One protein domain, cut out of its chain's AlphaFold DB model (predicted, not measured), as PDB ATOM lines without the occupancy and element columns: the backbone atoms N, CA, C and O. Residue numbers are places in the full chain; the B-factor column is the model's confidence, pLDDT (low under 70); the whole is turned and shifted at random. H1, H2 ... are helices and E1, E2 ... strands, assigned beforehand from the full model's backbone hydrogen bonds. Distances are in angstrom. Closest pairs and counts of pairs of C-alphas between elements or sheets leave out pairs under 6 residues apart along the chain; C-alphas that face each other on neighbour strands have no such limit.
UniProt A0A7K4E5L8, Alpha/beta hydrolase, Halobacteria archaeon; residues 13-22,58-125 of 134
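This is residues 13 to 22 and 58 to 125 of the 134 residues of the protein "Alpha/beta hydrolase" of Halobacteria archaeon (UniProt A0A7K4E5L8). A small parallel sheet of three strands has the long helix H4 along one face and the short helix H2 over the other. H3 grazes the sheet, while H1 lies far from it at one end of the long axis. The printed part has 78 residues, with four named helices and three named strands in the order E1 E2 H1 H2 E3 H3 H4; the sheet order is E1 E2 E3 and the class is mixed. It is compact, with a radius of gyration of the C-alphas of 12.3 A, and spans 40 by 26 by 15 A.

E1 is residues 13 to 15, beginning at C-alpha 13 (209.804, 212.418, 158.299). E2 is residues 59 to 64, 17.0 A long. H1 is residues 71 to 74 and H2 residues 87 to 90. E3 is residues 97 to 101, 13.4 A. H3 is residues 105 to 110. H4 is residues 112 to 124, 17.9 A, ending at C-alpha 124 (215.454, 205.967, 166.900).

Inner strand E2 is parallel to E1, with N 14 and O 60 2.8 A apart, and to E3, with N 101 and O 63 2.8 A apart. E2, H1, H2 and E3 form a strand-helix-strand unit, two parallel strands joined through helices, with a right-handed crossover. H4 is over E2, at a height over the sheet of 9.6 A, along the strands at 9 degrees on the local plane. H2 is over E2 on the opposite face, at 8.3 A; the closest C-alphas, of Ala 63 and Val 87, are 5.7 A apart. H3 only grazes the sheet with residues 105 to 109. H1 is not on the sheet. In H4 every O i to N i+4 pair is within hydrogen-bond range; in H3 0 of 2 are, but 3 of 3 O i to N i+3 pairs; H1 and H2 are too short for an O i to N i+4 pair.

The C-alphas of Leu 73 and Gln 124, the two farthest apart, are 39.8 A apart. Residues 23 to 57 are cut out, with 23.6 A between C-alphas 22 and 58. The link H1 to H2 is long. pLDDT is under 70 at residues 21 to 22 and 69 to 78.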
ATOM      1  N   VAL A  13     210.591 211.452 157.532       91.31
ATOM      2  CA  VAL A  13     209.804 212.418 158.299       91.31
ATOM      3  C   VAL A  13     209.090 213.356 157.339       91.31
ATOM      4  O   VAL A  13     209.723 213.967 156.480       91.31
ATOM      5  N   LEU A  14     207.778 213.477 157.512       90.19
ATOM      6  CA  LEU A  14     206.958 214.507 156.890       90.19
ATOM      7  C   LEU A  14     206.854 215.690 157.848       90.19
ATOM      8  O   LEU A  14     206.460 215.531 159.003       90.19
ATOM      9  N   LEU A  15     207.207 216.874 157.360       90.06
ATOM     10  CA  LEU A  15     207.188 218.115 158.127       90.06
ATOM     11  C   LEU A  15     206.150 219.050 157.504       90.06
ATOM     12  O   LEU A  15     206.357 219.549 156.401       90.06
ATOM     13  N   GLY A  16     205.003 219.215 158.167       83.25
ATOM     14  CA  GLY A  16     203.896 220.060 157.700       83.25
ATOM     15  C   GLY A  16     203.313 219.657 156.340       83.25
ATOM     16  O   GLY A  16     202.676 220.467 155.679       83.25
ATOM     17  N   SER A  17     203.561 218.436 155.862       82.12
ATOM     18  CA  SER A  17     203.226 218.042 154.489       82.12
ATOM     19  C   SER A  17     201.728 217.715 154.347       82.12
ATOM     20  O   SER A  17     201.240 216.875 155.100       82.12
ATOM     21  N   PRO A  18     200.986 218.314 153.389       76.88
ATOM     22  CA  PRO A  18     199.545 218.095 153.223       76.88
ATOM     23  C   PRO A  18     199.254 216.777 152.482       76.88
ATOM     24  O   PRO A  18     198.902 216.763 151.303       76.88
ATOM     25  N   VAL A  19     199.420 215.652 153.174       75.81
ATOM     26  CA  VAL A  19     199.331 214.286 152.625       75.81
ATOM     27  C   VAL A  19     197.947 213.639 152.728       75.81
ATOM     28  O   VAL A  19     197.797 212.485 152.368       75.81
ATOM     29  N   ARG A  20     196.901 214.329 153.182       70.25
ATOM     30  CA  ARG A  20     195.500 213.858 153.049       70.25
ATOM     31  C   ARG A  20     194.610 214.799 152.245       70.25
ATOM     32  O   ARG A  20     193.422 214.536 152.081       70.25
ATOM     33  N   GLY A  21     195.162 215.895 151.726       60.12
ATOM     34  CA  GLY A  21     194.373 217.001 151.197       60.12
ATOM     35  C   GLY A  21     194.715 217.376 149.762       60.12
ATOM     36  O   GLY A  21     195.631 218.157 149.523       60.12
ATOM     37  N   SER A  22     193.873 216.968 148.810       55.53
ATOM     38  CA  SER A  22     193.861 217.578 147.471       55.53
ATOM     39  C   SER A  22     193.329 219.026 147.507       55.53
ATOM     40  O   SER A  22     193.601 219.818 146.609       55.53
ATOM     41  N   GLU A  58     209.711 203.231 158.135       90.06
ATOM     42  CA  GLU A  58     209.124 203.979 159.236       90.06
ATOM     43  C   GLU A  58     208.966 205.450 158.846       90.06
ATOM     44  O   GLU A  58     209.858 206.071 158.255       90.06
ATOM     45  N   LEU A  59     207.815 205.984 159.213       90.81
ATOM     46  CA  LEU A  59     207.300 207.284 158.871       90.81
ATOM     47  C   LEU A  59     206.907 208.036 160.140       90.81
ATOM     48  O   LEU A  59     206.070 207.587 160.926       90.81
ATOM     49  N   GLY A  60     207.502 209.210 160.302       92.50
ATOM     50  CA  GLY A  60     207.155 210.176 161.329       92.50
ATOM     51  C   GLY A  60     206.444 211.376 160.713       92.50
ATOM     52  O   GLY A  60     206.843 211.857 159.653       92.50
ATOM     53  N   VAL A  61     205.426 211.897 161.389       93.25
ATOM     54  CA  VAL A  61     204.706 213.114 160.988       93.25
ATOM     55  C   VAL A  61     204.894 214.204 162.041       93.25
ATOM     56  O   VAL A  61     204.614 213.995 163.218       93.25
ATOM     57  N   ILE A  62     205.342 215.386 161.624       94.25
ATOM     58  CA  ILE A  62     205.407 216.579 162.472       94.25
ATOM     59  C   ILE A  62     204.491 217.647 161.876       94.25
ATOM     60  O   ILE A  62     204.704 218.081 160.743       94.25
ATOM     61  N   ALA A  63     203.506 218.098 162.650       92.12
ATOM     62  CA  ALA A  63     202.578 219.162 162.273       92.12
ATOM     63  C   ALA A  63     202.740 220.397 163.169       92.12
ATOM     64  O   ALA A  63     203.186 220.289 164.312       92.12
ATOM     65  N   GLY A  64     202.356 221.568 162.668       90.19
ATOM     66  CA  GLY A  64     202.213 222.787 163.465       90.19
ATOM     67  C   GLY A  64     200.740 223.078 163.763       90.19
ATOM     68  O   GLY A  64     199.858 222.633 163.028       90.19
ATOM     69  N   ASN A  65     200.455 223.835 164.822       89.31
ATOM     70  CA  ASN A  65     199.089 224.265 165.152       89.31
ATOM     71  C   ASN A  65     198.945 225.757 165.484       89.31
ATOM     72  O   ASN A  65     197.879 226.163 165.948       89.31
ATOM     73  N   ARG A  66     199.988 226.569 165.265       86.62
ATOM     74  CA  ARG A  66     199.965 227.993 165.608       86.62
ATOM     75  C   ARG A  66     199.828 228.853 164.354       86.62
ATOM     76  O   ARG A  66     200.831 229.112 163.695       86.62
ATOM     77  N   PRO A  67     198.637 229.360 164.013       78.50
ATOM     78  CA  PRO A  67     198.516 230.341 162.945       78.50
ATOM     79  C   PRO A  67     199.093 231.685 163.410       78.50
ATOM     80  O   PRO A  67     198.735 232.188 164.473       78.50
ATOM     81  N   LEU A  68     199.986 232.290 162.627       70.00
ATOM     82  CA  LEU A  68     200.632 233.562 162.974       70.00
ATOM     83  C   LEU A  68     200.455 234.564 161.823       70.00
ATOM     84  O   LEU A  68     201.047 234.358 160.774       70.00
ATOM     85  N   GLY A  69     199.656 235.621 162.047       58.28
ATOM     86  CA  GLY A  69     199.662 236.926 161.347       58.28
ATOM     87  C   GLY A  69     199.425 236.990 159.821       58.28
ATOM     88  O   GLY A  69     200.030 236.270 159.043       58.28
ATOM     89  N   MET A  70     198.569 237.930 159.385       47.09
ATOM     90  CA  MET A  70     198.109 238.250 158.006       47.09
ATOM     91  C   MET A  70     197.409 237.128 157.203       47.09
ATOM     92  O   MET A  70     196.484 237.426 156.453       47.09
ATOM     93  N   GLY A  71     197.740 235.849 157.409       45.56
ATOM     94  CA  GLY A  71     197.062 234.699 156.776       45.56
ATOM     95  C   GLY A  71     195.697 234.326 157.379       45.56
ATOM     96  O   GLY A  71     194.957 233.533 156.797       45.56
ATOM     97  N   VAL A  72     195.325 234.933 158.514       48.09
ATOM     98  CA  VAL A  72     194.025 234.741 159.200       48.09
ATOM     99  C   VAL A  72     192.834 235.167 158.319       48.09
ATOM    100  O   VAL A  72     191.711 234.722 158.532       48.09
ATOM    101  N   LEU A  73     193.075 235.953 157.265       46.91
ATOM    102  CA  LEU A  73     192.053 236.416 156.317       46.91
ATOM    103  C   LEU A  73     191.612 235.369 155.275       46.91
ATOM    104  O   LEU A  73     190.666 235.627 154.538       46.91
ATOM    105  N   LEU A  74     192.245 234.190 155.201       50.31
ATOM    106  CA  LEU A  74     191.874 233.150 154.225       50.31
ATOM    107  C   LEU A  74     190.815 232.148 154.721       50.31
ATOM    108  O   LEU A  74     190.481 231.224 153.980       50.31
ATOM    109  N   GLY A  75     190.277 232.342 155.934       48.53
ATOM    110  CA  GLY A  75     188.941 231.889 156.366       48.53
ATOM    111  C   GLY A  75     188.497 230.476 155.965       48.53
ATOM    112  O   GLY A  75     187.335 230.284 155.622       48.53
ATOM    113  N   GLY A  76     189.401 229.492 155.943       58.38
ATOM    114  CA  GLY A  76     189.114 228.226 155.263       58.38
ATOM    115  C   GLY A  76     189.766 226.979 155.841       58.38
ATOM    116  O   GLY A  76     189.648 225.927 155.210       58.38
ATOM    117  N   LEU A  77     190.454 227.078 156.980       65.44
ATOM    118  CA  LEU A  77     190.993 225.932 157.711       65.44
ATOM    119  C   LEU A  77     190.193 225.779 159.007       65.44
ATOM    120  O   LEU A  77     190.079 226.722 159.784       65.44
ATOM    121  N   SER A  78     189.604 224.605 159.213       65.94
ATOM    122  CA  SER A  78     188.885 224.265 160.443       65.94
ATOM    123  C   SER A  78     189.779 223.411 161.340       65.94
ATOM    124  O   SER A  78     190.506 222.549 160.850       65.94
ATOM    125  N   GLY A  79     189.702 223.619 162.656       77.25
ATOM    126  CA  GLY A  79     190.512 222.885 163.634       77.25
ATOM    127  C   GLY A  79     191.946 223.410 163.770       77.25
ATOM    128  O   GLY A  79     192.254 224.525 163.364       77.25
ATOM    129  N   ALA A  80     192.825 222.618 164.390       85.19
ATOM    130  CA  ALA A  80     194.226 222.983 164.603       85.19
ATOM    131  C   ALA A  80     194.992 223.061 163.269       85.19
ATOM    132  O   ALA A  80     194.959 222.115 162.480       85.19
ATOM    133  N   HIS A  81     195.700 224.165 163.027       82.25
ATOM    134  CA  HIS A  81     196.448 224.387 161.790       82.25
ATOM    135  C   HIS A  81     197.612 225.358 161.988       82.25
ATOM    136  O   HIS A  81     197.571 226.244 162.837       82.25
ATOM    137  N   ASP A  82     198.632 225.257 161.149       78.50
ATOM    138  CA  ASP A  82     199.849 226.077 161.232       78.50
ATOM    139  C   ASP A  82     199.779 227.392 160.423       78.50
ATOM    140  O   ASP A  82     200.776 228.101 160.269       78.50
ATOM    141  N   GLY A  83     198.587 227.715 159.909       77.00
ATOM    142  CA  GLY A  83     198.317 228.864 159.036       77.00
ATOM    143  C   GLY A  83     198.300 228.512 157.546       77.00
ATOM    144  O   GLY A  83     197.828 229.318 156.747       77.00
ATOM    145  N   THR A  84     198.739 227.301 157.191       75.12
ATOM    146  CA  THR A  84     198.815 226.817 155.810       75.12
ATOM    147  C   THR A  84     198.157 225.449 155.644       75.12
ATOM    148  O   THR A  84     197.389 225.245 154.702       75.12
ATOM    149  N   VAL A  85     198.458 224.523 156.553       77.81
ATOM    150  CA  VAL A  85     198.030 223.124 156.518       77.81
ATOM    151  C   VAL A  85     197.329 222.788 157.833       77.81
ATOM    152  O   VAL A  85     197.805 223.147 158.915       77.81
ATOM    153  N   ALA A  86     196.182 222.111 157.758       84.06
ATOM    154  CA  ALA A  86     195.527 221.595 158.953       84.06
ATOM    155  C   ALA A  86     196.264 220.364 159.488       84.06
ATOM    156  O   ALA A  86     196.758 219.536 158.723       84.06
ATOM    157  N   VAL A  87     196.280 220.178 160.809       86.69
ATOM    158  CA  VAL A  87     196.898 218.996 161.435       86.69
ATOM    159  C   VAL A  87     196.309 217.704 160.857       86.69
ATOM    160  O   VAL A  87     197.050 216.782 160.525       86.69
ATOM    161  N   THR A  88     194.991 217.652 160.656       85.50
ATOM    162  CA  THR A  88     194.290 216.503 160.056       85.50
ATOM    163  C   THR A  88     194.756 216.185 158.636       85.50
ATOM    164  O   THR A  88     194.736 215.027 158.230       85.50
ATOM    165  N   GLU A  89     195.228 217.179 157.885       79.44
ATOM    166  CA  GLU A  89     195.741 216.992 156.526       79.44
ATOM    167  C   GLU A  89     197.180 216.471 156.499       79.44
ATOM    168  O   GLU A  89     197.621 215.979 155.460       79.44
ATOM    169  N   THR A  90     197.905 216.562 157.618       84.06
ATOM    170  CA  THR A  90     199.270 216.023 157.744       84.06
ATOM    171  C   THR A  90     199.303 214.554 158.149       84.06
ATOM    172  O   THR A  90     200.324 213.892 157.975       84.06
ATOM    173  N   GLN A  91     198.203 214.035 158.696       84.38
ATOM    174  CA  GLN A  91     198.109 212.646 159.131       84.38
ATOM    175  C   GLN A  91     198.270 211.718 157.926       84.38
ATOM    176  O   GLN A  91     197.717 211.991 156.873       84.38
ATOM    177  N   LEU A  92     199.000 210.614 158.064       83.75
ATOM    178  CA  LEU A  92     199.075 209.578 157.035       83.75
ATOM    179  C   LEU A  92     198.877 208.225 157.696       83.75
ATOM    180  O   LEU A  92     199.501 207.937 158.719       83.75
ATOM    181  N   ASP A  93     198.010 207.406 157.109       82.19
ATOM    182  CA  ASP A  93     197.779 206.060 157.617       82.19
ATOM    183  C   ASP A  93     199.070 205.244 157.464       82.19
ATOM    184  O   ASP A  93     199.735 205.291 156.428       82.19
ATOM    185  N   GLY A  94     199.456 204.538 158.528       82.88
ATOM    186  CA  GLY A  94     200.720 203.800 158.589       82.88
ATOM    187  C   GLY A  94     201.921 204.592 159.120       82.88
ATOM    188  O   GLY A  94     203.017 204.035 159.162       82.88
ATOM    189  N   ALA A  95     201.743 205.847 159.556       87.69
ATOM    190  CA  ALA A  95     202.765 206.562 160.324       87.69
ATOM    191  C   ALA A  95     202.968 205.930 161.714       87.69
ATOM    192  O   ALA A  95     202.011 205.687 162.445       87.69
ATOM    193  N   GLN A  96     204.223 205.693 162.093       90.81
ATOM    194  CA  GLN A  96     204.606 205.087 163.375       90.81
ATOM    195  C   GLN A  96     204.637 206.113 164.509       90.81
ATOM    196  O   GLN A  96     204.491 205.752 165.673       90.81
ATOM    197  N   ALA A  97     204.831 207.391 164.182       91.81
ATOM    198  CA  ALA A  97     204.787 208.472 165.153       91.81
ATOM    199  C   ALA A  97     204.195 209.740 164.536       91.81
ATOM    200  O   ALA A  97     204.465 210.071 163.380       91.81
ATOM    201  N   ALA A  98     203.445 210.490 165.339       93.44
ATOM    202  CA  ALA A  98     202.954 211.816 164.991       93.44
ATOM    203  C   ALA A  98     203.128 212.763 166.183       93.44
ATOM    204  O   ALA A  98     202.881 212.374 167.323       93.44
ATOM    205  N   VAL A  99     203.553 214.002 165.934       95.00
ATOM    206  CA  VAL A  99     203.633 215.048 166.962       95.00
ATOM    207  C   VAL A  99     203.172 216.388 166.399       95.00
ATOM    208  O   VAL A  99     203.437 216.720 165.243       95.00
ATOM    209  N   VAL A 100     202.487 217.166 167.233       94.69
ATOM    210  CA  VAL A 100     202.054 218.531 166.920       94.69
ATOM    211  C   VAL A 100     202.884 219.507 167.747       94.69
ATOM    212  O   VAL A 100     203.053 219.314 168.949       94.69
ATOM    213  N   LEU A 101     203.420 220.543 167.107       93.19
ATOM    214  CA  LEU A 101     204.237 221.575 167.740       93.19
ATOM    215  C   LEU A 101     203.521 222.929 167.706       93.19
ATOM    216  O   LEU A 101     202.880 223.269 166.711       93.19
ATOM    217  N   ASP A 102     203.705 223.727 168.763       92.44
ATOM    218  CA  ASP A 102     203.220 225.113 168.840       92.44
ATOM    219  C   ASP A 102     204.059 226.042 167.948       92.44
ATOM    220  O   ASP A 102     204.932 226.786 168.394       92.44
ATOM    221  N   THR A 103     203.863 225.925 166.638       87.69
ATOM    222  CA  THR A 103     204.577 226.703 165.626       87.69
ATOM    223  C   THR A 103     203.736 226.863 164.359       87.69
ATOM    224  O   THR A 103     202.801 226.093 164.115       87.69
ATOM    225  N   ASN A 104     204.052 227.893 163.576       84.75
ATOM    226  CA  ASN A 104     203.442 228.131 162.272       84.75
ATOM    227  C   ASN A 104     204.177 227.339 161.181       84.75
ATOM    228  O   ASN A 104     205.236 226.754 161.419       84.75
ATOM    229  N   HIS A 105     203.622 227.328 159.970       84.62
ATOM    230  CA  HIS A 105     204.128 226.479 158.893       84.62
ATOM    231  C   HIS A 105     205.600 226.754 158.553       84.62
ATOM    232  O   HIS A 105     206.415 225.842 158.466       84.62
ATOM    233  N   THR A 106     205.969 228.029 158.398       80.44
ATOM    234  CA  THR A 106     207.357 228.429 158.119       80.44
ATOM    235  C   THR A 106     208.265 228.190 159.323       80.44
ATOM    236  O   THR A 106     209.419 227.793 159.169       80.44
ATOM    237  N   GLY A 107     207.733 228.364 160.529       83.56
ATOM    238  CA  GLY A 107     208.401 228.099 161.791       83.56
ATOM    239  C   GLY A 107     208.790 226.637 161.959       83.56
ATOM    240  O   GLY A 107     209.858 226.390 162.505       83.56
ATOM    241  N   LEU A 108     208.026 225.674 161.423       84.56
ATOM    242  CA  LEU A 108     208.409 224.254 161.434       84.56
ATOM    243  C   LEU A 108     209.797 224.019 160.827       84.56
ATOM    244  O   LEU A 108     210.583 223.263 161.395       84.56
ATOM    245  N   VAL A 109     210.117 224.686 159.713       84.88
ATOM    246  CA  VAL A 109     211.387 224.506 158.987       84.88
ATOM    247  C   VAL A 109     212.582 225.018 159.798       84.88
ATOM    248  O   VAL A 109     213.657 224.424 159.760       84.88
ATOM    249  N   PHE A 110     212.395 226.088 160.575       85.00
ATOM    250  CA  PHE A 110     213.454 226.724 161.372       85.00
ATOM    251  C   PHE A 110     213.392 226.378 162.870       85.00
ATOM    252  O   PHE A 110     214.193 226.863 163.670       85.00
ATOM    253  N   SER A 111     212.436 225.541 163.275       87.81
ATOM    254  CA  SER A 111     212.165 225.226 164.674       87.81
ATOM    255  C   SER A 111     213.222 224.278 165.235       87.81
ATOM    256  O   SER A 111     213.346 223.128 164.814       87.81
ATOM    257  N   ARG A 112     213.954 224.738 166.260       92.50
ATOM    258  CA  ARG A 112     214.857 223.881 167.048       92.50
ATOM    259  C   ARG A 112     214.126 222.660 167.630       92.50
ATOM    260  O   ARG A 112     214.656 221.558 167.486       92.50
ATOM    261  N   PRO A 113     212.924 222.800 168.231       92.50
ATOM    262  CA  PRO A 113     212.114 221.647 168.615       92.50
ATOM    263  C   PRO A 113     211.846 220.683 167.456       92.50
ATOM    264  O   PRO A 113     212.070 219.487 167.620       92.50
ATOM    265  N   ALA A 114     211.435 221.174 166.283       93.31
ATOM    266  CA  ALA A 114     211.167 220.316 165.129       93.31
ATOM    267  C   ALA A 114     212.429 219.565 164.685       93.31
ATOM    268  O   ALA A 114     212.398 218.343 164.569       93.31
ATOM    269  N   ALA A 115     213.560 220.261 164.548       93.56
ATOM    270  CA  ALA A 115     214.841 219.651 164.200       93.56
ATOM    271  C   ALA A 115     215.259 218.565 165.206       93.56
ATOM    272  O   ALA A 115     215.699 217.487 164.809       93.56
ATOM    273  N   ALA A 116     215.069 218.801 166.507       94.50
ATOM    274  CA  ALA A 116     215.354 217.804 167.536       94.50
ATOM    275  C   ALA A 116     214.471 216.550 167.392       94.50
ATOM    276  O   ALA A 116     214.976 215.431 167.502       94.50
ATOM    277  N   ARG A 117     213.171 216.721 167.100       95.19
ATOM    278  CA  ARG A 117     212.242 215.606 166.846       95.19
ATOM    279  C   ARG A 117     212.608 214.844 165.570       95.19
ATOM    280  O   ARG A 117     212.665 213.618 165.614       95.19
ATOM    281  N   VAL A 118     212.940 215.543 164.481       94.62
ATOM    282  CA  VAL A 118     213.412 214.938 163.221       94.62
ATOM    283  C   VAL A 118     214.663 214.102 163.471       94.62
ATOM    284  O   VAL A 118     214.674 212.909 163.185       94.62
ATOM    285  N   CYS A 119     215.703 214.699 164.058       94.12
ATOM    286  CA  CYS A 119     216.962 214.013 164.341       94.12
ATOM    287  C   CYS A 119     216.759 212.766 165.201       94.12
ATOM    288  O   CYS A 119     217.407 211.745 164.967       94.12
ATOM    289  N   ARG A 120     215.867 212.837 166.194       94.94
ATOM    290  CA  ARG A 120     215.559 211.691 167.044       94.94
ATOM    291  C   ARG A 120     214.833 210.601 166.270       94.94
ATOM    292  O   ARG A 120     215.295 209.466 166.296       94.94
ATOM    293  N   PHE A 121     213.769 210.938 165.546       95.06
ATOM    294  CA  PHE A 121     213.013 209.955 164.776       95.06
ATOM    295  C   PHE A 121     213.896 209.258 163.748       95.06
ATOM    296  O   PHE A 121     213.901 208.037 163.681       95.06
ATOM    297  N   LEU A 122     214.721 210.008 163.014       93.62
ATOM    298  CA  LEU A 122     215.627 209.428 162.024       93.62
ATOM    299  C   LEU A 122     216.646 208.453 162.636       93.62
ATOM    300  O   LEU A 122     217.049 207.506 161.966       93.62
ATOM    301  N   LYS A 123     217.037 208.650 163.902       92.75
ATOM    302  CA  LYS A 123     217.961 207.760 164.622       92.75
ATOM    303  C   LYS A 123     217.261 206.602 165.338       92.75
ATOM    304  O   LYS A 123     217.838 205.527 165.438       92.75
ATOM    305  N   GLN A 124     216.062 206.828 165.874       93.00
ATOM    306  CA  GLN A 124     215.454 205.967 166.900       93.00
ATOM    307  C   GLN A 124     214.046 205.464 166.546       93.00
ATOM    308  O   GLN A 124     213.575 204.526 167.173       93.00
ATOM    309  N   GLY A 125     213.373 206.047 165.552       92.19
ATOM    310  CA  GLY A 125     212.008 205.669 165.153       92.19
ATOM    311  C   GLY A 125     210.892 206.273 166.013       92.19
ATOM    312  O   GLY A 125     209.725 205.955 165.816       92.19
TER     313      GLY A 125